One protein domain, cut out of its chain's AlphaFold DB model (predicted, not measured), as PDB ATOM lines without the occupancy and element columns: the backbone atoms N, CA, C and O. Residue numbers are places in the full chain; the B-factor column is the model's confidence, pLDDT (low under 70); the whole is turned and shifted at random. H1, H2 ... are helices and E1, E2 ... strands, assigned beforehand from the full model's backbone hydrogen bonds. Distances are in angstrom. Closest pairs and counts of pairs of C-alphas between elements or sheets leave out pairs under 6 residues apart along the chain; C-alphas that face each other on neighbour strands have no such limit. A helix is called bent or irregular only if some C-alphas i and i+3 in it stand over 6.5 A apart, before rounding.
ATOM      1  N   ALA A  82      47.928  -9.370  35.693       87.31
ATOM      2  CA  ALA A  82      47.944  -8.410  34.598       87.31
ATOM      3  C   ALA A  82      47.358  -8.993  33.299       87.31
ATOM      4  O   ALA A  82      46.728  -8.263  32.526       87.31
ATOM      5  N   PHE A  83      47.527 -10.298  33.057       88.94
ATOM      6  CA  PHE A  83      47.038 -10.955  31.850       88.94
ATOM      7  C   PHE A  83      45.528 -11.205  31.909       88.94
ATOM      8  O   PHE A  83      44.823 -10.899  30.946       88.94
ATOM      9  N   ALA A  84      44.993 -11.651  33.048       89.75
ATOM     10  CA  ALA A  84      43.553 -11.760  33.268       89.75
ATOM     11  C   ALA A  84      42.854 -10.404  33.082       89.75
ATOM     12  O   ALA A  84      41.813 -10.322  32.424       89.75
ATOM     13  N   ASN A  85      43.446  -9.323  33.596       89.69
ATOM     14  CA  ASN A  85      42.928  -7.967  33.418       89.69
ATOM     15  C   ASN A  85      43.001  -7.496  31.954       89.69
ATOM     16  O   ASN A  85      42.077  -6.835  31.470       89.69
ATOM     17  N   ALA A  86      44.048  -7.874  31.217       91.44
ATOM     18  CA  ALA A  86      44.138  -7.623  29.782       91.44
ATOM     19  C   ALA A  86      43.068  -8.389  28.981       91.44
ATOM     20  O   ALA A  86      42.429  -7.806  28.100       91.44
ATOM     21  N   LEU A  87      42.820  -9.660  29.317       92.62
ATOM     22  CA  LEU A  87      41.760 -10.471  28.712       92.62
ATOM     23  C   LEU A  87      40.377  -9.872  28.974       92.62
ATOM     24  O   LEU A  87      39.593  -9.762  28.035       92.62
ATOM     25  N   LYS A  88      40.090  -9.428  30.206       92.50
ATOM     26  CA  LYS A  88      38.830  -8.745  30.547       92.50
ATOM     27  C   LYS A  88      38.610  -7.509  29.668       92.50
ATOM     28  O   LYS A  88      37.593  -7.424  28.990       92.50
ATOM     29  N   ARG A  89      39.605  -6.620  29.558       92.00
ATOM     30  CA  ARG A  89      39.519  -5.411  28.707       92.00
ATOM     31  C   ARG A  89      39.282  -5.733  27.227       92.00
ATOM     32  O   ARG A  89      38.501  -5.056  26.554       92.00
ATOM     33  N   ALA A  90      39.957  -6.757  26.705       93.81
ATOM     34  CA  ALA A  90      39.759  -7.207  25.330       93.81
ATOM     35  C   ALA A  90      38.354  -7.808  25.133       93.81
ATOM     36  O   ALA A  90      37.687  -7.504  24.140       93.81
ATOM     37  N   MET A  91      37.878  -8.598  26.100       93.88
ATOM     38  CA  MET A  91      36.534  -9.172  26.100       93.88
ATOM     39  C   MET A  91      35.442  -8.111  26.216       93.88
ATOM     40  O   MET A  91      34.461  -8.214  25.492       93.88
ATOM     41  N   ASP A  92      35.610  -7.058  27.017       91.44
ATOM     42  CA  ASP A  92      34.647  -5.949  27.098       91.44
ATOM     43  C   ASP A  92      34.399  -5.323  25.720       91.44
ATOM     44  O   ASP A  92      33.257  -5.122  25.299       91.44
ATOM     45  N   SER A  93      35.482  -5.085  24.972       91.44
ATOM     46  CA  SER A  93      35.415  -4.548  23.608       91.44
ATOM     47  C   SER A  93      34.740  -5.526  22.639       91.44
ATOM     48  O   SER A  93      33.937  -5.125  21.794       91.44
ATOM     49  N   TYR A  94      35.047  -6.819  22.762       93.69
ATOM     50  CA  TYR A  94      34.430  -7.882  21.969       93.69
ATOM     51  C   TYR A  94      32.925  -8.017  22.261       93.69
ATOM     52  O   TYR A  94      32.127  -8.092  21.324       93.69
ATOM     53  N   MET A  95      32.523  -7.997  23.535       90.44
ATOM     54  CA  MET A  95      31.131  -8.150  23.957       90.44
ATOM     55  C   MET A  95      30.293  -6.969  23.490       90.44
ATOM     56  O   MET A  95      29.231  -7.176  22.916       90.44
ATOM     57  N   LEU A  96      30.797  -5.740  23.633       87.81
ATOM     58  CA  LEU A  96      30.098  -4.547  23.156       87.81
ATOM     59  C   LEU A  96      29.856  -4.583  21.638       87.81
ATOM     60  O   LEU A  96      28.825  -4.108  21.163       87.81
ATOM     61  N   LYS A  97      30.799  -5.152  20.876       89.62
ATOM     62  CA  LYS A  97      30.708  -5.261  19.417       89.62
ATOM     63  C   LYS A  97      29.749  -6.363  18.959       89.62
ATOM     64  O   LYS A  97      28.991  -6.136  18.019       89.62
ATOM     65  N   ASN A  98      29.823  -7.553  19.558       88.38
ATOM     66  CA  ASN A  98      29.113  -8.742  19.065       88.38
ATOM     67  C   ASN A  98      27.786  -9.010  19.798       88.38
ATOM     68  O   ASN A  98      26.873  -9.582  19.209       88.38
ATOM     69  N   PHE A  99      27.658  -8.559  21.047       85.12
ATOM     70  CA  PHE A  99      26.464  -8.699  21.883       85.12
ATOM     71  C   PHE A  99      26.090  -7.339  22.500       85.12
ATOM     72  O   PHE A  99      26.221  -7.144  23.712       85.12
ATOM     73  N   PRO A 100      25.665  -6.356  21.681       74.44
ATOM     74  CA  PRO A 100      25.402  -5.013  22.171       74.44
ATOM     75  C   PRO A 100      24.303  -5.032  23.248       74.44
ATOM     76  O   PRO A 100      23.261  -5.671  23.049       74.44
ATOM     77  N   PRO A 101      24.502  -4.330  24.379       67.75
ATOM     78  CA  PRO A 101      23.500  -4.260  25.429       67.75
ATOM     79  C   PRO A 101      22.235  -3.611  24.873       67.75
ATOM     80  O   PRO A 101      22.275  -2.586  24.191       67.75
ATOM     81  N   ASN A 102      21.088  -4.218  25.156       62.62
ATOM     82  CA  ASN A 102      19.823  -3.665  24.712       62.62
ATOM     83  C   ASN A 102      19.505  -2.425  25.568       62.62
ATOM     84  O   ASN A 102      19.243  -2.546  26.764       62.62
ATOM     85  N   ASN A 103      19.494  -1.231  24.971       53.53
ATOM     86  CA  ASN A 103      19.244   0.038  25.680       53.53
ATOM     87  C   ASN A 103      17.840   0.136  26.327       53.53
ATOM     88  O   ASN A 103      17.552   1.102  27.028       53.53
ATOM     89  N   ASN A 104      16.971  -0.860  26.114       48.53
ATOM     90  CA  ASN A 104      15.580  -0.879  26.573       48.53
ATOM     91  C   ASN A 104      15.305  -1.756  27.808       48.53
ATOM     92  O   ASN A 104      14.146  -1.903  28.193       48.53
ATOM     93  N   THR A 105      16.311  -2.344  28.459       46.25
ATOM     94  CA  THR A 105      16.080  -3.209  29.633       46.25
ATOM     95  C   THR A 105      16.390  -2.507  30.950       46.25
ATOM     96  O   THR A 105      17.449  -2.681  31.548       46.25
ATOM     97  N   SER A 106      15.400  -1.769  31.454       36.50
ATOM     98  CA  SER A 106      15.215  -1.669  32.901       36.50
ATOM     99  C   SER A 106      14.871  -3.070  33.420       36.50
ATOM    100  O   SER A 106      13.918  -3.671  32.939       36.50
ATOM    101  N   LYS A 107      15.675  -3.572  34.364       42.12
ATOM    102  CA  LYS A 107      15.376  -4.649  35.327       42.12
ATOM    103  C   LYS A 107      14.774  -5.950  34.775       42.12
ATOM    104  O   LYS A 107      13.588  -6.033  34.506       42.12
ATOM    105  N   THR A 108      15.588  -7.010  34.793       39.09
ATOM    106  CA  THR A 108      15.189  -8.338  35.310       39.09
ATOM    107  C   THR A 108      13.745  -8.759  35.019       39.09
ATOM    108  O   THR A 108      12.964  -8.981  35.941       39.09
ATOM    109  N   THR A 109      13.361  -8.878  33.755       36.22
ATOM    110  CA  THR A 109      12.107  -9.546  33.412       36.22
ATOM    111  C   THR A 109      12.320 -10.399  32.179       36.22
ATOM    112  O   THR A 109      12.621  -9.896  31.099       36.22
ATOM    113  N   THR A 110      12.107 -11.694  32.371       44.22
ATOM    114  CA  THR A 110      12.000 -12.819  31.425       44.22
ATOM    115  C   THR A 110      10.968 -12.624  30.296       44.22
ATOM    116  O   THR A 110      10.549 -13.582  29.654       44.22
ATOM    117  N   THR A 111      10.541 -11.388  30.030       42.84
ATOM    118  CA  THR A 111       9.468 -11.012  29.100       42.84
ATOM    119  C   THR A 111       9.879  -9.964  28.063       42.84
ATOM    120  O   THR A 111       9.109  -9.705  27.140       42.84
ATOM    121  N   GLY A 112      11.081  -9.383  28.153       47.44
ATOM    122  CA  GLY A 112      11.636  -8.534  27.096       47.44
ATOM    123  C   GLY A 112      12.514  -9.366  26.168       47.44
ATOM    124  O   GLY A 112      13.556  -9.833  26.604       47.44
ATOM    125  N   GLY A 113      12.129  -9.542  24.898       56.28
ATOM    126  CA  GLY A 113      12.842 -10.360  23.897       56.28
ATOM    127  C   GLY A 113      14.234  -9.857  23.465       56.28
ATOM    128  O   GLY A 113      14.633 -10.085  22.319       56.28
ATOM    129  N   GLY A 114      14.936  -9.141  24.347       72.44
ATOM    130  CA  GLY A 114      16.323  -8.721  24.199       72.44
ATOM    131  C   GLY A 114      17.313  -9.865  24.412       72.44
ATOM    132  O   GLY A 114      16.957 -10.941  24.888       72.44
ATOM    133  N   VAL A 115      18.562  -9.614  24.028       83.50
ATOM    134  CA  VAL A 115      19.677 -10.536  24.253       83.50
ATOM    135  C   VAL A 115      20.288 -10.225  25.616       83.50
ATOM    136  O   VAL A 115      20.678  -9.087  25.873       83.50
ATOM    137  N   THR A 116      20.367 -11.231  26.478       88.44
ATOM    138  CA  THR A 116      21.125 -11.174  27.730       88.44
ATOM    139  C   THR A 116      22.462 -11.844  27.484       88.44
ATOM    140  O   THR A 116      22.493 -13.005  27.094       88.44
ATOM    141  N   SER A 117      23.568 -11.149  27.726       90.12
ATOM    142  CA  SER A 117      24.906 -11.707  27.527       90.12
ATOM    143  C   SER A 117      25.847 -11.325  28.658       90.12
ATOM    144  O   SER A 117      25.833 -10.184  29.118       90.12
ATOM    145  N   LYS A 118      26.695 -12.261  29.077       91.50
ATOM    146  CA  LYS A 118      27.780 -12.034  30.033       91.50
ATOM    147  C   LYS A 118      28.974 -12.917  29.698       91.50
ATOM    148  O   LYS A 118      28.846 -13.919  29.001       91.50
ATOM    149  N   TYR A 119      30.125 -12.562  30.248       92.88
ATOM    150  CA  TYR A 119      31.320 -13.387  30.197       92.88
ATOM    151  C   TYR A 119      31.953 -13.490  31.589       92.88
ATOM    152  O   TYR A 119      31.724 -12.635  32.445       92.88
ATOM    153  N   LYS A 120      32.744 -14.541  31.817       91.94
ATOM    154  CA  LYS A 120      33.605 -14.708  32.993       91.94
ATOM    155  C   LYS A 120      35.000 -15.108  32.524       91.94
ATOM    156  O   LYS A 120      35.139 -16.044  31.740       91.94
ATOM    157  N   VAL A 121      36.017 -14.417  33.030       91.94
ATOM    158  CA  VAL A 121      37.424 -14.826  32.920       91.94
ATOM    159  C   VAL A 121      37.825 -15.412  34.267       91.94
ATOM    160  O   VAL A 121      37.675 -14.742  35.286       91.94
ATOM    161  N   SER A 122      38.291 -16.657  34.273       90.31
ATOM    162  CA  SER A 122      38.722 -17.375  35.474       90.31
ATOM    163  C   SER A 122      40.173 -17.817  35.325       90.31
ATOM    164  O   SER A 122      40.572 -18.282  34.258       90.31
ATOM    165  N   ILE A 123      40.942 -17.716  36.402       90.50
ATOM    166  CA  ILE A 123      42.298 -18.261  36.484       90.50
ATOM    167  C   ILE A 123      42.163 -19.711  36.964       90.50
ATOM    168  O   ILE A 123      41.544 -19.961  37.996       90.50
ATOM    169  N   LYS A 124      42.659 -20.680  36.186       87.56
ATOM    170  CA  LYS A 124      42.670 -22.103  36.586       87.56
ATOM    171  C   LYS A 124      43.950 -22.436  37.326       87.56
ATOM    172  O   LYS A 124      43.901 -23.012  38.407       87.56
ATOM    173  N   THR A 125      45.065 -22.020  36.740       84.88
ATOM    174  CA  THR A 125      46.389 -22.126  37.336       84.88
ATOM    175  C   THR A 125      47.083 -20.774  37.164       84.88
ATOM    176  O   THR A 125      47.160 -20.298  36.025       84.88
ATOM    177  N   PRO A 126      47.569 -20.140  38.250       78.00
ATOM    178  CA  PRO A 126      48.200 -18.827  38.172       78.00
ATOM    179  C   PRO A 126      49.300 -18.786  37.111       78.00
ATOM    180  O   PRO A 126      50.150 -19.674  37.050       78.00
ATOM    181  N   SER A 127      49.265 -17.759  36.259       77.94
ATOM    182  CA  SER A 127      50.261 -17.501  35.208       77.94
ATOM    183  C   SER A 127      50.403 -18.560  34.101       77.94
ATOM    184  O   SER A 127      51.183 -18.337  33.177       77.94
ATOM    185  N   THR A 128      49.646 -19.663  34.119       86.19
ATOM    186  CA  THR A 128      49.750 -20.726  33.100       86.19
ATOM    187  C   THR A 128      48.434 -21.057  32.414       86.19
ATOM    188  O   THR A 128      48.442 -21.283  31.208       86.19
ATOM    189  N   GLU A 129      47.301 -21.072  33.118       91.44
ATOM    190  CA  GLU A 129      46.027 -21.504  32.538       91.44
ATOM    191  C   GLU A 129      44.868 -20.580  32.896       91.44
ATOM    192  O   GLU A 129      44.567 -20.331  34.066       91.44
ATOM    193  N   TYR A 130      44.161 -20.143  31.856       93.12
ATOM    194  CA  TYR A 130      43.027 -19.231  31.935       93.12
ATOM    195  C   TYR A 130      41.829 -19.837  31.213       93.12
ATOM    196  O   TYR A 130      41.962 -20.542  30.212       93.12
ATOM    197  N   GLU A 131      40.637 -19.532  31.710       94.38
ATOM    198  CA  GLU A 131      39.373 -19.953  31.124       94.38
ATOM    199  C   GLU A 131      38.506 -18.725  30.857       94.38
ATOM    200  O   GLU A 131      38.260 -17.921  31.758       94.38
ATOM    201  N   ILE A 132      38.023 -18.587  29.625       94.38
ATOM    202  CA  ILE A 132      37.023 -17.586  29.255       94.38
ATOM    203  C   ILE A 132      35.735 -18.324  28.945       94.38
ATOM    204  O   ILE A 132      35.704 -19.183  28.067       94.38
ATOM    205  N   VAL A 133      34.660 -17.970  29.636       94.62
ATOM    206  CA  VAL A 133      33.326 -18.475  29.322       94.62
ATOM    207  C   VAL A 133      32.446 -17.305  28.924       94.62
ATOM    208  O   VAL A 133      32.326 -16.338  29.671       94.62
ATOM    209  N   THR A 134      31.837 -17.395  27.747       93.50
ATOM    210  CA  THR A 134      30.894 -16.413  27.212       93.50
ATOM    211  C   THR A 134      29.529 -17.064  27.091       93.50
ATOM    212  O   THR A 134      29.390 -18.123  26.484       93.50
ATOM    213  N   TYR A 135      28.518 -16.422  27.665       93.81
ATOM    214  CA  TYR A 135      27.140 -16.882  27.622       93.81
ATOM    215  C   TYR A 135      26.242 -15.781  27.073       93.81
ATOM    216  O   TYR A 135      26.288 -14.644  27.547       93.81
ATOM    217  N   ALA A 136      25.394 -16.125  26.110       92.50
ATOM    218  CA  ALA A 136      24.321 -15.263  25.646       92.50
ATOM    219  C   ALA A 136      23.023 -16.057  25.504       92.50
ATOM    220  O   ALA A 136      23.021 -17.187  25.027       92.50
ATOM    221  N   GLU A 137      21.903 -15.462  25.894       92.12
ATOM    222  CA  GLU A 137      20.573 -16.033  25.719       92.12
ATOM    223  C   GLU A 137      19.609 -14.994  25.145       92.12
ATOM    224  O   GLU A 137      19.673 -13.801  25.447       92.12
ATOM    225  N   ARG A 138      18.681 -15.466  24.318       91.12
ATOM    226  CA  ARG A 138      17.504 -14.717  23.896       91.12
ATOM    227  C   ARG A 138      16.289 -15.584  24.161       91.12
ATOM    228  O   ARG A 138      16.037 -16.551  23.448       91.12
ATOM    229  N   ILE A 139      15.541 -15.232  25.197       91.06
ATOM    230  CA  ILE A 139      14.365 -15.980  25.632       91.06
ATOM    231  C   ILE A 139      13.139 -15.128  25.331       91.06
ATOM    232  O   ILE A 139      12.952 -14.067  25.921       91.06
ATOM    233  N   HIS A 140      12.296 -15.583  24.405       91.25
ATOM    234  CA  HIS A 140      11.075 -14.874  24.042       91.25
ATOM    235  C   HIS A 140       9.900 -15.846  23.916       91.25
ATOM    236  O   HIS A 140       9.329 -16.064  22.848       91.25
ATOM    237  N   LEU A 141       9.527 -16.418  25.061       91.44
ATOM    238  CA  LEU A 141       8.535 -17.491  25.154       91.44
ATOM    239  C   LEU A 141       7.148 -17.084  24.640       91.44
ATOM    240  O   LEU A 141       6.450 -17.918  24.077       91.44
ATOM    241  N   LYS A 142       6.774 -15.800  24.763       91.00
ATOM    242  CA  LYS A 142       5.524 -15.258  24.198       91.00
ATOM    243  C   LYS A 142       5.444 -15.428  22.675       91.00
ATOM    244  O   LYS A 142       4.353 -15.583  22.144       91.00
ATOM    245  N   ASN A 143       6.592 -15.403  22.001       91.50
ATOM    246  CA  ASN A 143       6.712 -15.593  20.560       91.50
ATOM    247  C   ASN A 143       7.310 -16.969  20.225       91.50
ATOM    248  O   ASN A 143       7.930 -17.125  19.176       91.50
ATOM    249  N   TYR A 144       7.172 -17.944  21.125       94.25
ATOM    250  CA  TYR A 144       7.476 -19.350  20.868       94.25
ATOM    251  C   TYR A 144       8.924 -19.670  20.465       94.25
ATOM    252  O   TYR A 144       9.169 -20.673  19.796       94.25
ATOM    253  N   HIS A 145       9.901 -18.854  20.874       92.81
ATOM    254  CA  HIS A 145      11.316 -19.144  20.633       92.81
ATOM    255  C   HIS A 145      12.205 -18.831  21.835       92.81
ATOM    256  O   HIS A 145      12.012 -17.854  22.567       92.81
ATOM    257  N   ALA A 146      13.219 -19.666  22.020       94.44
ATOM    258  CA  ALA A 146      14.302 -19.455  22.963       94.44
ATOM    259  C   ALA A 146      15.615 -19.947  22.353       94.44
ATOM    260  O   ALA A 146      15.644 -20.979  21.686       94.44
ATOM    261  N   GLY A 147      16.698 -19.216  22.586       94.94
ATOM    262  CA  GLY A 147      18.022 -19.589  22.112       94.94
ATOM    263  C   GLY A 147      19.102 -19.262  23.130       94.94
ATOM    264  O   GLY A 147      18.999 -18.257  23.836       94.94
ATOM    265  N   SER A 148      20.138 -20.089  23.185       94.81
ATOM    266  CA  SER A 148      21.357 -19.831  23.942       94.81
ATOM    267  C   SER A 148      22.609 -20.114  23.117       94.81
ATOM    268  O   SER A 148      22.638 -20.976  22.234       94.81
ATOM    269  N   TRP A 149      23.650 -19.359  23.440       95.31
ATOM    270  CA  TRP A 149      25.009 -19.471  22.946       95.31
ATOM    271  C   TRP A 149      25.931 -19.603  24.152       95.31
ATOM    272  O   TRP A 149      25.933 -18.745  25.037       95.31
ATOM    273  N   ASN A 150      26.714 -20.671  24.187       95.06
ATOM    274  CA  ASN A 150      27.691 -20.934  25.228       95.06
ATOM    275  C   ASN A 150      29.043 -21.211  24.576       95.06
ATOM    276  O   ASN A 150      29.190 -22.206  23.875       95.06
ATOM    277  N   ALA A 151      30.026 -20.353  24.815       96.00
ATOM    278  CA  ALA A 151      31.386 -20.542  24.341       96.00
ATOM    279  C   ALA A 151      32.340 -20.653  25.526       96.00
ATOM    280  O   ALA A 151      32.392 -19.768  26.380       96.00
ATOM    281  N   LYS A 152      33.125 -21.726  25.558       96.06
ATOM    282  CA  LYS A 152      34.149 -21.977  26.567       96.06
ATOM    283  C   LYS A 152      35.509 -22.048  25.893       96.06
ATOM    284  O   LYS A 152      35.706 -22.872  25.010       96.06
ATOM    285  N   TRP A 153      36.447 -21.235  26.355       96.56
ATOM    286  CA  TRP A 153      37.801 -21.142  25.831       96.56
ATOM    287  C   TRP A 153      38.810 -21.435  26.932       96.56
ATOM    288  O   TRP A 153      38.752 -20.829  28.001       96.56
ATOM    289  N   THR A 154      39.747 -22.331  26.653       95.75
ATOM    290  CA  THR A 154      40.880 -22.647  27.521       95.75
ATOM    291  C   THR A 154      42.145 -22.100  26.881       95.75
ATOM    292  O   THR A 154      42.437 -22.394  25.720       95.75
ATOM    293  N   ILE A 155      42.889 -21.306  27.642       94.88
ATOM    294  CA  ILE A 155      44.108 -20.634  27.207       94.88
ATOM    295  C   ILE A 155      45.250 -21.135  28.084       94.88
ATOM    296  O   ILE A 155      45.241 -20.908  29.292       94.88
ATOM    297  N   SER A 156      46.235 -21.779  27.467       93.75
ATOM    298  CA  SER A 156      47.441 -22.266  28.137       93.75
ATOM    299  C   SER A 156      48.639 -21.426  27.701       93.75
ATOM    300  O   SER A 156      49.012 -21.444  26.528       93.75
ATOM    301  N   LEU A 157      49.228 -20.675  28.626       90.38
ATOM    302  CA  LEU A 157      50.435 -19.886  28.410       90.38
ATOM    303  C   LEU A 157      51.692 -20.743  28.566       90.38
ATOM    304  O   LEU A 157      51.767 -21.640  29.407       90.38
ATOM    305  N   ASN A 158      52.705 -20.439  27.758       86.31
ATOM    306  CA  ASN A 158      54.038 -20.993  27.941       86.31
ATOM    307  C   ASN A 158      54.753 -20.351  29.147       86.31
ATOM    308  O   ASN A 158      54.360 -19.297  29.645       86.31
ATOM    309  N   SER A 159      55.852 -20.960  29.603       78.00
ATOM    310  CA  SER A 159      56.608 -20.493  30.778       78.00
ATOM    311  C   SER A 159      57.180 -19.075  30.645       78.00
ATOM    312  O   SER A 159      57.541 -18.471  31.649       78.00
ATOM    313  N   THR A 160      57.289 -18.547  29.422       73.38
ATOM    314  CA  THR A 160      57.788 -17.193  29.140       73.38
ATOM    315  C   THR A 160      56.674 -16.156  28.978       73.38
ATOM    316  O   THR A 160      56.981 -14.981  28.797       73.38
ATOM    317  N   GLY A 161      55.395 -16.557  29.013       73.38
ATOM    318  CA  GLY A 161      54.234 -15.675  28.827       73.38
ATOM    319  C   GLY A 161      54.112 -15.056  27.428       73.38
ATOM    320  O   GLY A 161      53.326 -14.133  27.226       73.38
ATOM    321  N   SER A 162      54.895 -15.532  26.457       79.12
ATOM    322  CA  SER A 162      55.003 -14.949  25.112       79.12
ATOM    323  C   SER A 162      54.127 -15.652  24.074       79.12
ATOM    324  O   SER A 162      53.823 -15.081  23.021       79.12
ATOM    325  N   GLU A 163      53.731 -16.892  24.358       85.44
ATOM    326  CA  GLU A 163      52.888 -17.716  23.496       85.44
ATOM    327  C   GLU A 163      51.767 -18.358  24.308       85.44
ATOM    328  O   GLU A 163      51.969 -18.799  25.440       85.44
ATOM    329  N   ALA A 164      50.591 -18.433  23.697       91.12
ATOM    330  CA  ALA A 164      49.399 -19.046  24.248       91.12
ATOM    331  C   ALA A 164      48.854 -20.095  23.278       91.12
ATOM    332  O   ALA A 164      48.723 -19.832  22.083       91.12
ATOM    333  N   VAL A 165      48.471 -21.260  23.787       94.31
ATOM    334  CA  VAL A 165      47.668 -22.241  23.054       94.31
ATOM    335  C   VAL A 165      46.212 -22.052  23.449       94.31
ATOM    336  O   VAL A 165      45.871 -22.124  24.628       94.31
ATOM    337  N   VAL A 166      45.355 -21.808  22.461       95.19
ATOM    338  CA  VAL A 166      43.923 -21.579  22.660       95.19
ATOM    339  C   VAL A 166      43.141 -22.775  22.130       95.19
ATOM    340  O   VAL A 166      43.315 -23.185  20.980       95.19
ATOM    341  N   ASN A 167      42.264 -23.304  22.974       96.50
ATOM    342  CA  ASN A 167      41.263 -24.310  22.639       96.50
ATOM    343  C   ASN A 167      39.887 -23.762  22.999       96.50
ATOM    344  O   ASN A 167      39.771 -22.966  23.931       96.50
ATOM    345  N   GLY A 168      38.836 -24.217  22.333       96.00
ATOM    346  CA  GLY A 168      37.495 -23.890  22.780       96.00
ATOM    347  C   GLY A 168      36.405 -24.786  22.252       96.00
ATOM    348  O   GLY A 168      36.603 -25.601  21.357       96.00
ATOM    349  N   VAL A 169      35.238 -24.623  22.860       97.00
ATOM    350  CA  VAL A 169      34.012 -25.322  22.510       97.00
ATOM    351  C   VAL A 169      32.888 -24.303  22.481       97.00
ATOM    352  O   VAL A 169      32.661 -23.604  23.469       97.00
ATOM    353  N   VAL A 170      32.172 -24.238  21.364       97.31
ATOM    354  CA  VAL A 170      30.978 -23.409  21.207       97.31
ATOM    355  C   VAL A 170      29.765 -24.316  21.085       97.31
ATOM    356  O   VAL A 170      29.691 -25.140  20.180       97.31
ATOM    357  N   SER A 171      28.820 -24.175  22.008       96.94
ATOM    358  CA  SER A 171      27.555 -24.901  22.068       96.94
ATOM    359  C   SER A 171      26.382 -23.953  21.842       96.94
ATOM    360  O   SER A 171      26.285 -22.900  22.473       96.94
ATOM    361  N   ILE A 172      25.469 -24.341  20.958       96.50
ATOM    362  CA  ILE A 172      24.306 -23.550  20.555       96.50
ATOM    363  C   ILE A 172      23.059 -24.396  20.765       96.50
ATOM    364  O   ILE A 172      22.990 -25.533  20.295       96.50
ATOM    365  N   HIS A 173      22.063 -23.828  21.446       96.44
ATOM    366  CA  HIS A 173      20.756 -24.455  21.624       96.44
ATOM    367  C   HIS A 173      19.667 -23.476  21.204       96.44
ATOM    368  O   HIS A 173      19.452 -22.472  21.872       96.44
ATOM    369  N   SER A 174      18.972 -23.763  20.107       95.75
ATOM    370  CA  SER A 174      17.779 -23.026  19.681       95.75
ATOM    371  C   SER A 174      16.555 -23.922  19.800       95.75
ATOM    372  O   SER A 174      16.615 -25.096  19.444       95.75
ATOM    373  N   HIS A 175      15.449 -23.380  20.295       96.88
ATOM    374  CA  HIS A 175      14.177 -24.067  20.443       96.88
ATOM    375  C   HIS A 175      13.055 -23.160  19.950       96.88
ATOM    376  O   HIS A 175      12.820 -22.090  20.512       96.88
ATOM    377  N   THR A 176      12.363 -23.600  18.903       96.44
ATOM    378  CA  THR A 176      11.141 -22.973  18.394       96.44
ATOM    379  C   THR A 176       9.992 -23.950  18.555       96.44
ATOM    380  O   THR A 176      10.109 -25.119  18.187       96.44
ATOM    381  N   PHE A 177       8.892 -23.471  19.123       95.75
ATOM    382  CA  PHE A 177       7.750 -24.301  19.493       95.75
ATOM    383  C   PHE A 177       6.408 -23.703  19.049       95.75
ATOM    384  O   PHE A 177       5.368 -23.933  19.665       95.75
ATOM    385  N   GLU A 178       6.436 -22.910  17.975       94.88
ATOM    386  CA  GLU A 178       5.237 -22.456  17.272       94.88
ATOM    387  C   GLU A 178       4.723 -23.605  16.398       94.88
ATOM    388  O   GLU A 178       5.458 -24.108  15.548       94.88
ATOM    389  N   ASP A 179       3.495 -24.068  16.654       93.56
ATOM    390  CA  ASP A 179       2.833 -25.165  15.927       93.56
ATOM    391  C   ASP A 179       3.653 -26.470  15.805       93.56
ATOM    392  O   ASP A 179       3.445 -27.292  14.907       93.56
ATOM    393  N   GLY A 180       4.586 -26.698  16.731       94.06
ATOM    394  CA  GLY A 180       5.478 -27.851  16.717       94.06
ATOM    395  C   GLY A 180       6.537 -27.795  17.814       94.06
ATOM    396  O   GLY A 180       6.447 -26.998  18.737       94.06
ATOM    397  N   ASN A 181       7.546 -28.661  17.719       95.50
ATOM    398  CA  ASN A 181       8.734 -28.639  18.576       95.50
ATOM    399  C   ASN A 181       9.960 -28.879  17.694       95.50
ATOM    400  O   ASN A 181      10.193 -30.000  17.236       95.50
ATOM    401  N   VAL A 182      10.711 -27.814  17.428       95.69
ATOM    402  CA  VAL A 182      11.911 -27.839  16.594       95.69
ATOM    403  C   VAL A 182      13.081 -27.328  17.416       95.69
ATOM    404  O   VAL A 182      13.050 -26.212  17.939       95.69
ATOM    405  N   GLN A 183      14.132 -28.138  17.512       96.00
ATOM    406  CA  GLN A 183      15.348 -27.785  18.234       96.00
ATOM    407  C   GLN A 183      16.581 -27.931  17.352       96.00
ATOM    408  O   GLN A 183      16.708 -28.895  16.601       96.00
ATOM    409  N   LEU A 184      17.503 -26.983  17.496       95.62
ATOM    410  CA  LEU A 184      18.875 -27.085  17.019       95.62
ATOM    411  C   LEU A 184      19.782 -27.218  18.239       95.62
ATOM    412  O   LEU A 184      19.784 -26.344  19.103       95.62
ATOM    413  N   LEU A 185      20.558 -28.294  18.273       95.75
ATOM    414  CA  LEU A 185      21.630 -28.533  19.232       95.75
ATOM    415  C   LEU A 185      22.916 -28.668  18.417       95.75
ATOM    416  O   LEU A 185      23.064 -29.647  17.690       95.75
ATOM    417  N   SER A 186      23.816 -27.691  18.507       95.56
ATOM    418  CA  SER A 186      25.104 -27.728  17.806       95.56
ATOM    419  C   SER A 186      26.260 -27.560  18.779       95.56
ATOM    420  O   SER A 186      26.148 -26.806  19.744       95.56
ATOM    421  N   SER A 187      27.368 -28.255  18.527       95.56
ATOM    422  CA  SER A 187      28.600 -28.145  19.307       95.56
ATOM    423  C   SER A 187      29.812 -28.198  18.385       95.56
ATOM    424  O   SER A 187      29.953 -29.128  17.591       95.56
ATOM    425  N   HIS A 188      30.677 -27.192  18.489       96.19
ATOM    426  CA  HIS A 188      31.857 -27.007  17.652       96.19
ATOM    427  C   HIS A 188      33.098 -26.954  18.542       96.19
ATOM    428  O   HIS A 188      33.202 -26.081  19.402       96.19
ATOM    429  N   ASN A 189      34.040 -27.875  18.328       96.44
ATOM    430  CA  ASN A 189      35.347 -27.856  18.985       96.44
ATOM    431  C   ASN A 189      36.346 -27.102  18.099       96.44
ATOM    432  O   ASN A 189      36.424 -27.363  16.900       96.44
ATOM    433  N   LEU A 190      37.099 -26.180  18.688       95.06
ATOM    434  CA  LEU A 190      37.984 -25.239  18.005       95.06
ATOM    435  C   LEU A 190      39.381 -25.298  18.634       95.06
ATOM    436  O   LEU A 190      39.529 -25.398  19.853       95.06
ATOM    437  N   GLY A 191      40.413 -25.212  17.795       90.00
ATOM    438  CA  GLY A 191      41.809 -25.373  18.206       90.00
ATOM    439  C   GLY A 191      42.294 -26.833  18.193       90.00
ATOM    440  O   GLY A 191      41.606 -27.708  17.663       90.00
ATOM    441  N   PRO A 192      43.498 -27.104  18.729       91.19
ATOM    442  CA  PRO A 192      44.422 -26.141  19.336       91.19
ATOM    443  C   PRO A 192      44.993 -25.154  18.310       91.19
ATOM    444  O   PRO A 192      45.342 -25.539  17.195       91.19
ATOM    445  N   ALA A 193      45.133 -23.882  18.689       90.25
ATOM    446  CA  ALA A 193      45.908 -22.918  17.906       90.25
ATOM    447  C   ALA A 193      46.823 -22.057  18.769       90.25
ATOM    448  O   ALA A 193      46.414 -21.514  19.795       90.25
ATOM    449  N   SER A 194      48.056 -21.896  18.298       87.44
ATOM    450  CA  SER A 194      49.049 -21.032  18.925       87.44
ATOM    451  C   SER A 194      48.814 -19.570  18.547       87.44
ATOM    452  O   SER A 194      48.665 -19.229  17.373       87.44
ATOM    453  N   SER A 195      48.807 -18.702  19.551       83.12
ATOM    454  CA  SER A 195      48.807 -17.245  19.436       83.12
ATOM    455  C   SER A 195      50.072 -16.717  20.103       83.12
ATOM    456  O   SER A 195      50.355 -17.069  21.244       83.12
ATOM    457  N   SER A 196      50.843 -15.886  19.408       80.38
ATOM    458  CA  SER A 196      52.076 -15.297  19.937       80.38
ATOM    459  C   SER A 196      52.074 -13.782  19.764       80.38
ATOM    460  O   SER A 196      51.518 -13.254  18.797       80.38
ATOM    461  N   SER A 197      52.693 -13.071  20.709       73.12
ATOM    462  CA  SER A 197      52.932 -11.630  20.590       73.12
ATOM    463  C   SER A 197      54.401 -11.360  20.282       73.12
ATOM    464  O   SER A 197      55.293 -11.821  20.992       73.12
ATOM    465  N   ARG A 198      54.664 -10.564  19.236       62.91
ATOM    466  CA  ARG A 198      56.028 -10.164  18.841       62.91
ATOM    467  C   ARG A 198      56.718  -9.266  19.873       62.91
ATOM    468  O   ARG A 198      57.942  -9.222  19.888       62.91
ATOM    469  N   SER A 199      55.959  -8.536  20.693       62.50
ATOM    470  CA  SER A 199      56.489  -7.618  21.712       62.50
ATOM    471  C   SER A 199      56.606  -8.241  23.106       62.50
ATOM    472  O   SER A 199      57.143  -7.588  23.994       62.50
ATOM    473  N   GLY A 200      56.093  -9.461  23.322       68.69
ATOM    474  CA  GLY A 200      56.006 -10.069  24.657       68.69
ATOM    475  C   GLY A 200      55.054  -9.341  25.618       68.69
ATOM    476  O   GLY A 200      55.031  -9.653  26.803       68.69
ATOM    477  N   ASP A 201      54.283  -8.364  25.127       83.25
ATOM    478  CA  ASP A 201      53.359  -7.584  25.951       83.25
ATOM    479  C   ASP A 201      52.038  -8.353  26.171       83.25
ATOM    480  O   ASP A 201      51.378  -8.720  25.187       83.25
ATOM    481  N   PRO A 202      51.605  -8.573  27.429       84.12
ATOM    482  CA  PRO A 202      50.396  -9.334  27.744       84.12
ATOM    483  C   PRO A 202      49.121  -8.724  27.149       84.12
ATOM    484  O   PRO A 202      48.194  -9.462  26.812       84.12
ATOM    485  N   VAL A 203      49.065  -7.397  26.965       89.25
ATOM    486  CA  VAL A 203      47.885  -6.720  26.405       89.25
ATOM    487  C   VAL A 203      47.713  -7.049  24.928       89.25
ATOM    488  O   VAL A 203      46.631  -7.465  24.507       89.25
ATOM    489  N   THR A 204      48.781  -6.935  24.137       90.06
ATOM    490  CA  THR A 204      48.744  -7.322  22.716       90.06
ATOM    491  C   THR A 204      48.415  -8.801  22.509       90.06
ATOM    492  O   THR A 204      47.647  -9.129  21.601       90.06
ATOM    493  N   LEU A 205      48.936  -9.693  23.362       90.62
ATOM    494  CA  LEU A 205      48.627 -11.121  23.296       90.62
ATOM    495  C   LEU A 205      47.143 -11.386  23.595       90.62
ATOM    496  O   LEU A 205      46.478 -12.073  22.820       90.62
ATOM    497  N   ALA A 206      46.606 -10.790  24.664       91.81
ATOM    498  CA  ALA A 206      45.195 -10.898  25.032       91.81
ATOM    499  C   ALA A 206      44.262 -10.409  23.909       91.81
ATOM    500  O   ALA A 206      43.300 -11.092  23.554       91.81
ATOM    501  N   MET A 207      44.575  -9.267  23.287       92.12
ATOM    502  CA  MET A 207      43.822  -8.757  22.135       92.12
ATOM    503  C   MET A 207      43.881  -9.707  20.933       92.12
ATOM    504  O   MET A 207      42.861  -9.929  20.280       92.12
ATOM    505  N   GLY A 208      45.052 -10.287  20.650       92.62
ATOM    506  CA  GLY A 208      45.223 -11.275  19.583       92.62
ATOM    507  C   GLY A 208      44.373 -12.527  19.807       92.62
ATOM    508  O   GLY A 208      43.695 -12.979  18.883       92.62
ATOM    509  N   ILE A 209      44.338 -13.032  21.043       94.19
ATOM    510  CA  ILE A 209      43.518 -14.186  21.436       94.19
ATOM    511  C   ILE A 209      42.027 -13.884  21.252       94.19
ATOM    512  O   ILE A 209      41.327 -14.645  20.589       94.19
ATOM    513  N   VAL A 210      41.535 -12.757  21.773       95.06
ATOM    514  CA  VAL A 210      40.111 -12.390  21.650       95.06
ATOM    515  C   VAL A 210      39.722 -12.121  20.193       95.06
ATOM    516  O   VAL A 210      38.645 -12.520  19.748       95.06
ATOM    517  N   SER A 211      40.608 -11.508  19.404       94.12
ATOM    518  CA  SER A 211      40.382 -11.343  17.964       94.12
ATOM    519  C   SER A 211      40.305 -12.689  17.242       94.12
ATOM    520  O   SER A 211      39.509 -12.830  16.313       94.12
ATOM    521  N   ARG A 212      41.117 -13.673  17.647       94.31
ATOM    522  CA  ARG A 212      41.081 -15.031  17.095       94.31
ATOM    523  C   ARG A 212      39.777 -15.737  17.451       94.31
ATOM    524  O   ARG A 212      39.147 -16.288  16.554       94.31
ATOM    525  N   ILE A 213      39.351 -15.651  18.712       95.56
ATOM    526  CA  ILE A 213      38.055 -16.157  19.188       95.56
ATOM    527  C   ILE A 213      36.921 -15.593  18.326       95.56
ATOM    528  O   ILE A 213      36.159 -16.354  17.737       95.56
ATOM    529  N   GLY A 214      36.867 -14.271  18.148       95.19
ATOM    530  CA  GLY A 214      35.813 -13.643  17.351       95.19
ATOM    531  C   GLY A 214      35.871 -13.939  15.848       95.19
ATOM    532  O   GLY A 214      34.868 -13.757  15.159       95.19
ATOM    533  N   HIS A 215      37.019 -14.361  15.314       94.56
ATOM    534  CA  HIS A 215      37.116 -14.869  13.943       94.56
ATOM    535  C   HIS A 215      36.559 -16.291  13.849       94.56
ATOM    536  O   HIS A 215      35.715 -16.544  12.998       94.56
ATOM    537  N   TRP A 216      36.958 -17.174  14.766       95.69
ATOM    538  CA  TRP A 216      36.464 -18.548  14.832       95.69
ATOM    539  C   TRP A 216      34.950 -18.631  15.022       95.69
ATOM    540  O   TRP A 216      34.274 -19.389  14.338       95.69
ATOM    541  N   GLU A 217      34.382 -17.815  15.907       95.50
ATOM    542  CA  GLU A 217      32.930 -17.805  16.105       95.50
ATOM    543  C   GLU A 217      32.166 -17.316  14.866       95.50
ATOM    544  O   GLU A 217      31.043 -17.760  14.626       95.50
ATOM    545  N   ARG A 218      32.762 -16.428  14.059       94.62
ATOM    546  CA  ARG A 218      32.137 -15.923  12.831       94.62
ATOM    547  C   ARG A 218      32.254 -16.917  11.682       94.62
ATOM    548  O   ARG A 218      31.248 -17.261  11.078       94.62
ATOM    549  N   GLU A 219      33.463 -17.360  11.368       93.62
ATOM    550  CA  GLU A 219      33.698 -18.178  10.178       93.62
ATOM    551  C   GLU A 219      33.426 -19.661  10.468       93.62
ATOM    552  O   GLU A 219      32.581 -20.279   9.825       93.62
ATOM    553  N   ASP A 220      34.067 -20.223  11.496       93.81
ATOM    554  CA  ASP A 220      34.037 -21.668  11.766       93.81
ATOM    555  C   ASP A 220      32.784 -22.139  12.519       93.81
ATOM    556  O   ASP A 220      32.505 -23.337  12.575       93.81
ATOM    557  N   VAL A 221      32.012 -21.227  13.116       95.94
ATOM    558  CA  VAL A 221      30.738 -21.574  13.767       95.94
ATOM    559  C   VAL A 221      29.555 -21.021  12.985       95.94
ATOM    560  O   VAL A 221      28.742 -21.796  12.482       95.94
ATOM    561  N   GLN A 222      29.436 -19.696  12.856       94.56
ATOM    562  CA  GLN A 222      28.294 -19.102  12.151       94.56
ATOM    563  C   GLN A 222      28.323 -19.383  10.644       94.56
ATOM    564  O   GLN A 222      27.268 -19.676  10.084       94.56
ATOM    565  N   GLY A 223      29.496 -19.352  10.003       95.19
ATOM    566  CA  GLY A 223      29.652 -19.698   8.587       95.19
ATOM    567  C   GLY A 223      29.214 -21.133   8.294       95.19
ATOM    568  O   GLY A 223      28.319 -21.339   7.477       95.19
ATOM    569  N   ILE A 224      29.737 -22.109   9.048       94.06
ATOM    570  CA  ILE A 224      29.352 -23.528   8.910       94.06
ATOM    571  C   ILE A 224      27.849 -23.736   9.143       94.06
ATOM    572  O   ILE A 224      27.208 -24.496   8.419       94.06
ATOM    573  N   LEU A 225      27.258 -23.067  10.139       94.44
ATOM    574  CA  LEU A 225      25.812 -23.145  10.359       94.44
ATOM    575  C   LEU A 225      25.019 -22.567   9.184       94.44
ATOM    576  O   LEU A 225      24.004 -23.148   8.807       94.44
ATOM    577  N   GLY A 226      25.472 -21.451   8.607       93.06
ATOM    578  CA  GLY A 226      24.868 -20.862   7.413       93.06
ATOM    579  C   GLY A 226      24.869 -21.837   6.238       93.06
ATOM    580  O   GLY A 226      23.806 -22.148   5.701       93.06
ATOM    581  N   GLU A 227      26.035 -22.399   5.920       92.81
ATOM    582  CA  GLU A 227      26.193 -23.398   4.854       92.81
ATOM    583  C   GLU A 227      25.324 -24.642   5.099       92.81
ATOM    584  O   GLU A 227      24.624 -25.105   4.198       92.81
ATOM    585  N   MET A 228      25.281 -25.145   6.339       92.88
ATOM    586  CA  MET A 228      24.430 -26.276   6.718       92.88
ATOM    587  C   MET A 228      22.943 -25.996   6.441       92.88
ATOM    588  O   MET A 228      22.227 -26.876   5.952       92.88
ATOM    589  N   TYR A 229      22.450 -24.797   6.765       90.81
ATOM    590  CA  TYR A 229      21.055 -24.427   6.507       90.81
ATOM    591  C   TYR A 229      20.753 -24.316   5.005       90.81
ATOM    592  O   TYR A 229      19.692 -24.777   4.557       90.81
ATOM    593  N   ASP A 230      21.687 -23.772   4.227       90.56
ATOM    594  CA  ASP A 230      21.575 -23.681   2.770       90.56
ATOM    595  C   ASP A 230      21.534 -25.082   2.132       90.56
ATOM    596  O   ASP A 230      20.607 -25.395   1.375       90.56
ATOM    597  N   ASP A 231      22.435 -25.982   2.527       90.81
ATOM    598  CA  ASP A 231      22.487 -27.362   2.032       90.81
ATOM    599  C   ASP A 231      21.255 -28.187   2.432       90.81
ATOM    600  O   ASP A 231      20.700 -28.962   1.634       90.81
ATOM    601  N   MET A 232      20.776 -28.009   3.667       88.75
ATOM    602  CA  MET A 232      19.611 -28.731   4.170       88.75
ATOM    603  C   MET A 232      18.338 -28.353   3.405       88.75
ATOM    604  O   MET A 232      17.559 -29.232   3.012       88.75
ATOM    605  N   SER A 233      18.136 -27.054   3.159       82.50
ATOM    606  CA  SER A 233      16.992 -26.542   2.396       82.50
ATOM    607  C   SER A 233      17.096 -26.870   0.896       82.50
ATOM    608  O   SER A 233      16.094 -27.161   0.225       82.50
ATOM    609  N   GLY A 234      18.321 -26.873   0.364       79.94
ATOM    610  CA  GLY A 234      18.632 -27.108  -1.037       79.94
ATOM    611  C   GLY A 234      18.497 -28.567  -1.461       79.94
ATOM    612  O   GLY A 234      17.878 -28.832  -2.500       79.94
ATOM    613  N   GLY A 235      19.024 -29.499  -0.663       84.94
ATOM    614  CA  GLY A 235      19.214 -30.898  -1.052       84.94
ATOM    615  C   GLY A 235      18.671 -31.921  -0.056       84.94
ATOM    616  O   GLY A 235      17.838 -32.747  -0.437       84.94
ATOM    617  N   MET A 236      19.109 -31.876   1.206       87.81
ATOM    618  CA  MET A 236      18.865 -32.962   2.172       87.81
ATOM    619  C   MET A 236      17.374 -33.198   2.448       87.81
ATOM    620  O   MET A 236      16.896 -34.329   2.377       87.81
ATOM    621  N   LEU A 237      16.592 -32.146   2.705       89.06
ATOM    622  CA  LEU A 237      15.155 -32.322   2.949       89.06
ATOM    623  C   LEU A 237      14.412 -32.794   1.691       89.06
ATOM    624  O   LEU A 237      13.453 -33.561   1.780       89.06
ATOM    625  N   LYS A 238      14.883 -32.390   0.504       87.12
ATOM    626  CA  LYS A 238      14.295 -32.811  -0.776       87.12
ATOM    627  C   LYS A 238      14.602 -34.268  -1.110       87.12
ATOM    628  O   LYS A 238      13.780 -34.895  -1.784       87.12
ATOM    629  N   SER A 239      15.746 -34.798  -0.670       89.25
ATOM    630  CA  SER A 239      16.083 -36.215  -0.840       89.25
ATOM    631  C   SER A 239      15.219 -37.105   0.056       89.25
ATOM    632  O   SER A 239      14.796 -38.168  -0.392       89.25
ATOM    633  N   LEU A 240      14.870 -36.633   1.261       92.31
ATOM    634  CA  LEU A 240      13.924 -37.313   2.146       92.31
ATOM    635  C   LEU A 240      12.499 -37.291   1.580       92.31
ATOM    636  O   LEU A 240      11.847 -38.328   1.464       92.31
ATOM    637  N   ARG A 241      11.994 -36.103   1.228       91.44
ATOM    638  CA  ARG A 241      10.662 -35.944   0.644       91.44
ATOM    639  C   ARG A 241      10.659 -34.828  -0.384       91.44
ATOM    640  O   ARG A 241      10.815 -33.649  -0.078       91.44
TER     641      ARG A 241
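This is residues 82 to 241 of the 270 residues of the protein "F-actin-capping protein subunit alpha" of Ditylum brightwellii (UniProt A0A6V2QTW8). A twisted sheet of five strands makes a wall, with two helices over one face and the other face bare. H1 runs along E1 at one edge, while the long H2 starts beside H1, slants over E4 and E5, and sticks out with residues 229 to 235. The printed part has 160 residues, in the order H1 E1 E2 E3 E4 E5 H2; the sheet's order is E1 - E2 - E3 - E4 - E5, all antiparallel, and the class is mixed, helices and strands. It is only just loose, close to compact, with a radius of gyration of the C-alphas of 18.4 A, and flat, spanning 57 by 45 by 24 A.

Begin with the sheet, E1 (residues 116 to 125), E2 (129 to 140), E3 (145 to 157), E4 (163 to 176) and E5 (182 to 196): a meander, each strand the antiparallel neighbour of the one before. Each successive pair is a hairpin. Look for N 120 and O 133 at 2.8 A between E1 and E2, N 134 and O 151 at 2.8 A between E2 and E3, N 152 and O 169 at 2.8 A between E3 and E4, and N 170 and O 188 at 2.9 A between E4 and E5. H1 (82 to 98) and H2 (202 to 240) are on the same face, giving two layers, helices on one face of a sheet. H1 has a height over the sheet of 9.6 A and runs along the strands, at 20 degrees to E1 on the local plane; its closest C-alphas to E1 are Lys 88 and Val 121, 6.7 A. H2 has a height over the sheet of 9.1 A and runs slantwise to the strands, at 36 degrees to E5 on the local plane; the closest C-alphas of E5 and H2 are Ser 196 and Leu 205, 6.4 A. H2 touches H1 with residues 202 to 214 alone, at a steep tilt of 39 degrees, the same way; their closest C-alphas are Leu 87 and Ala 206, 5.1 A. In H1 every O i to N i+4 pair is within hydrogen-bond range; in H2, 28 of 35 are.

Find C-alpha 82 at (47.944, -8.410, 34.598); from there H1 runs 24.4 A. E4 and E5 measure 42.4 and 42.2 A, and E5 bends by 52 degrees at residue 192. H2 runs 52.6 A to C-alpha 240 at (13.924, -37.313, 2.146), with a kink of 45 degrees near residue 232; it is irregular, C-alphas 234 and 237 being 7.4 A apart.

The two farthest C-alphas, Thr 160 and Arg 241, are 58.2 A apart. The printed part has no cut. The link from H1 to E1, residues 99 to 115, is long; the others are tight. Look for pLDDT under 70 at residues 101 to 113 and 198 to 200.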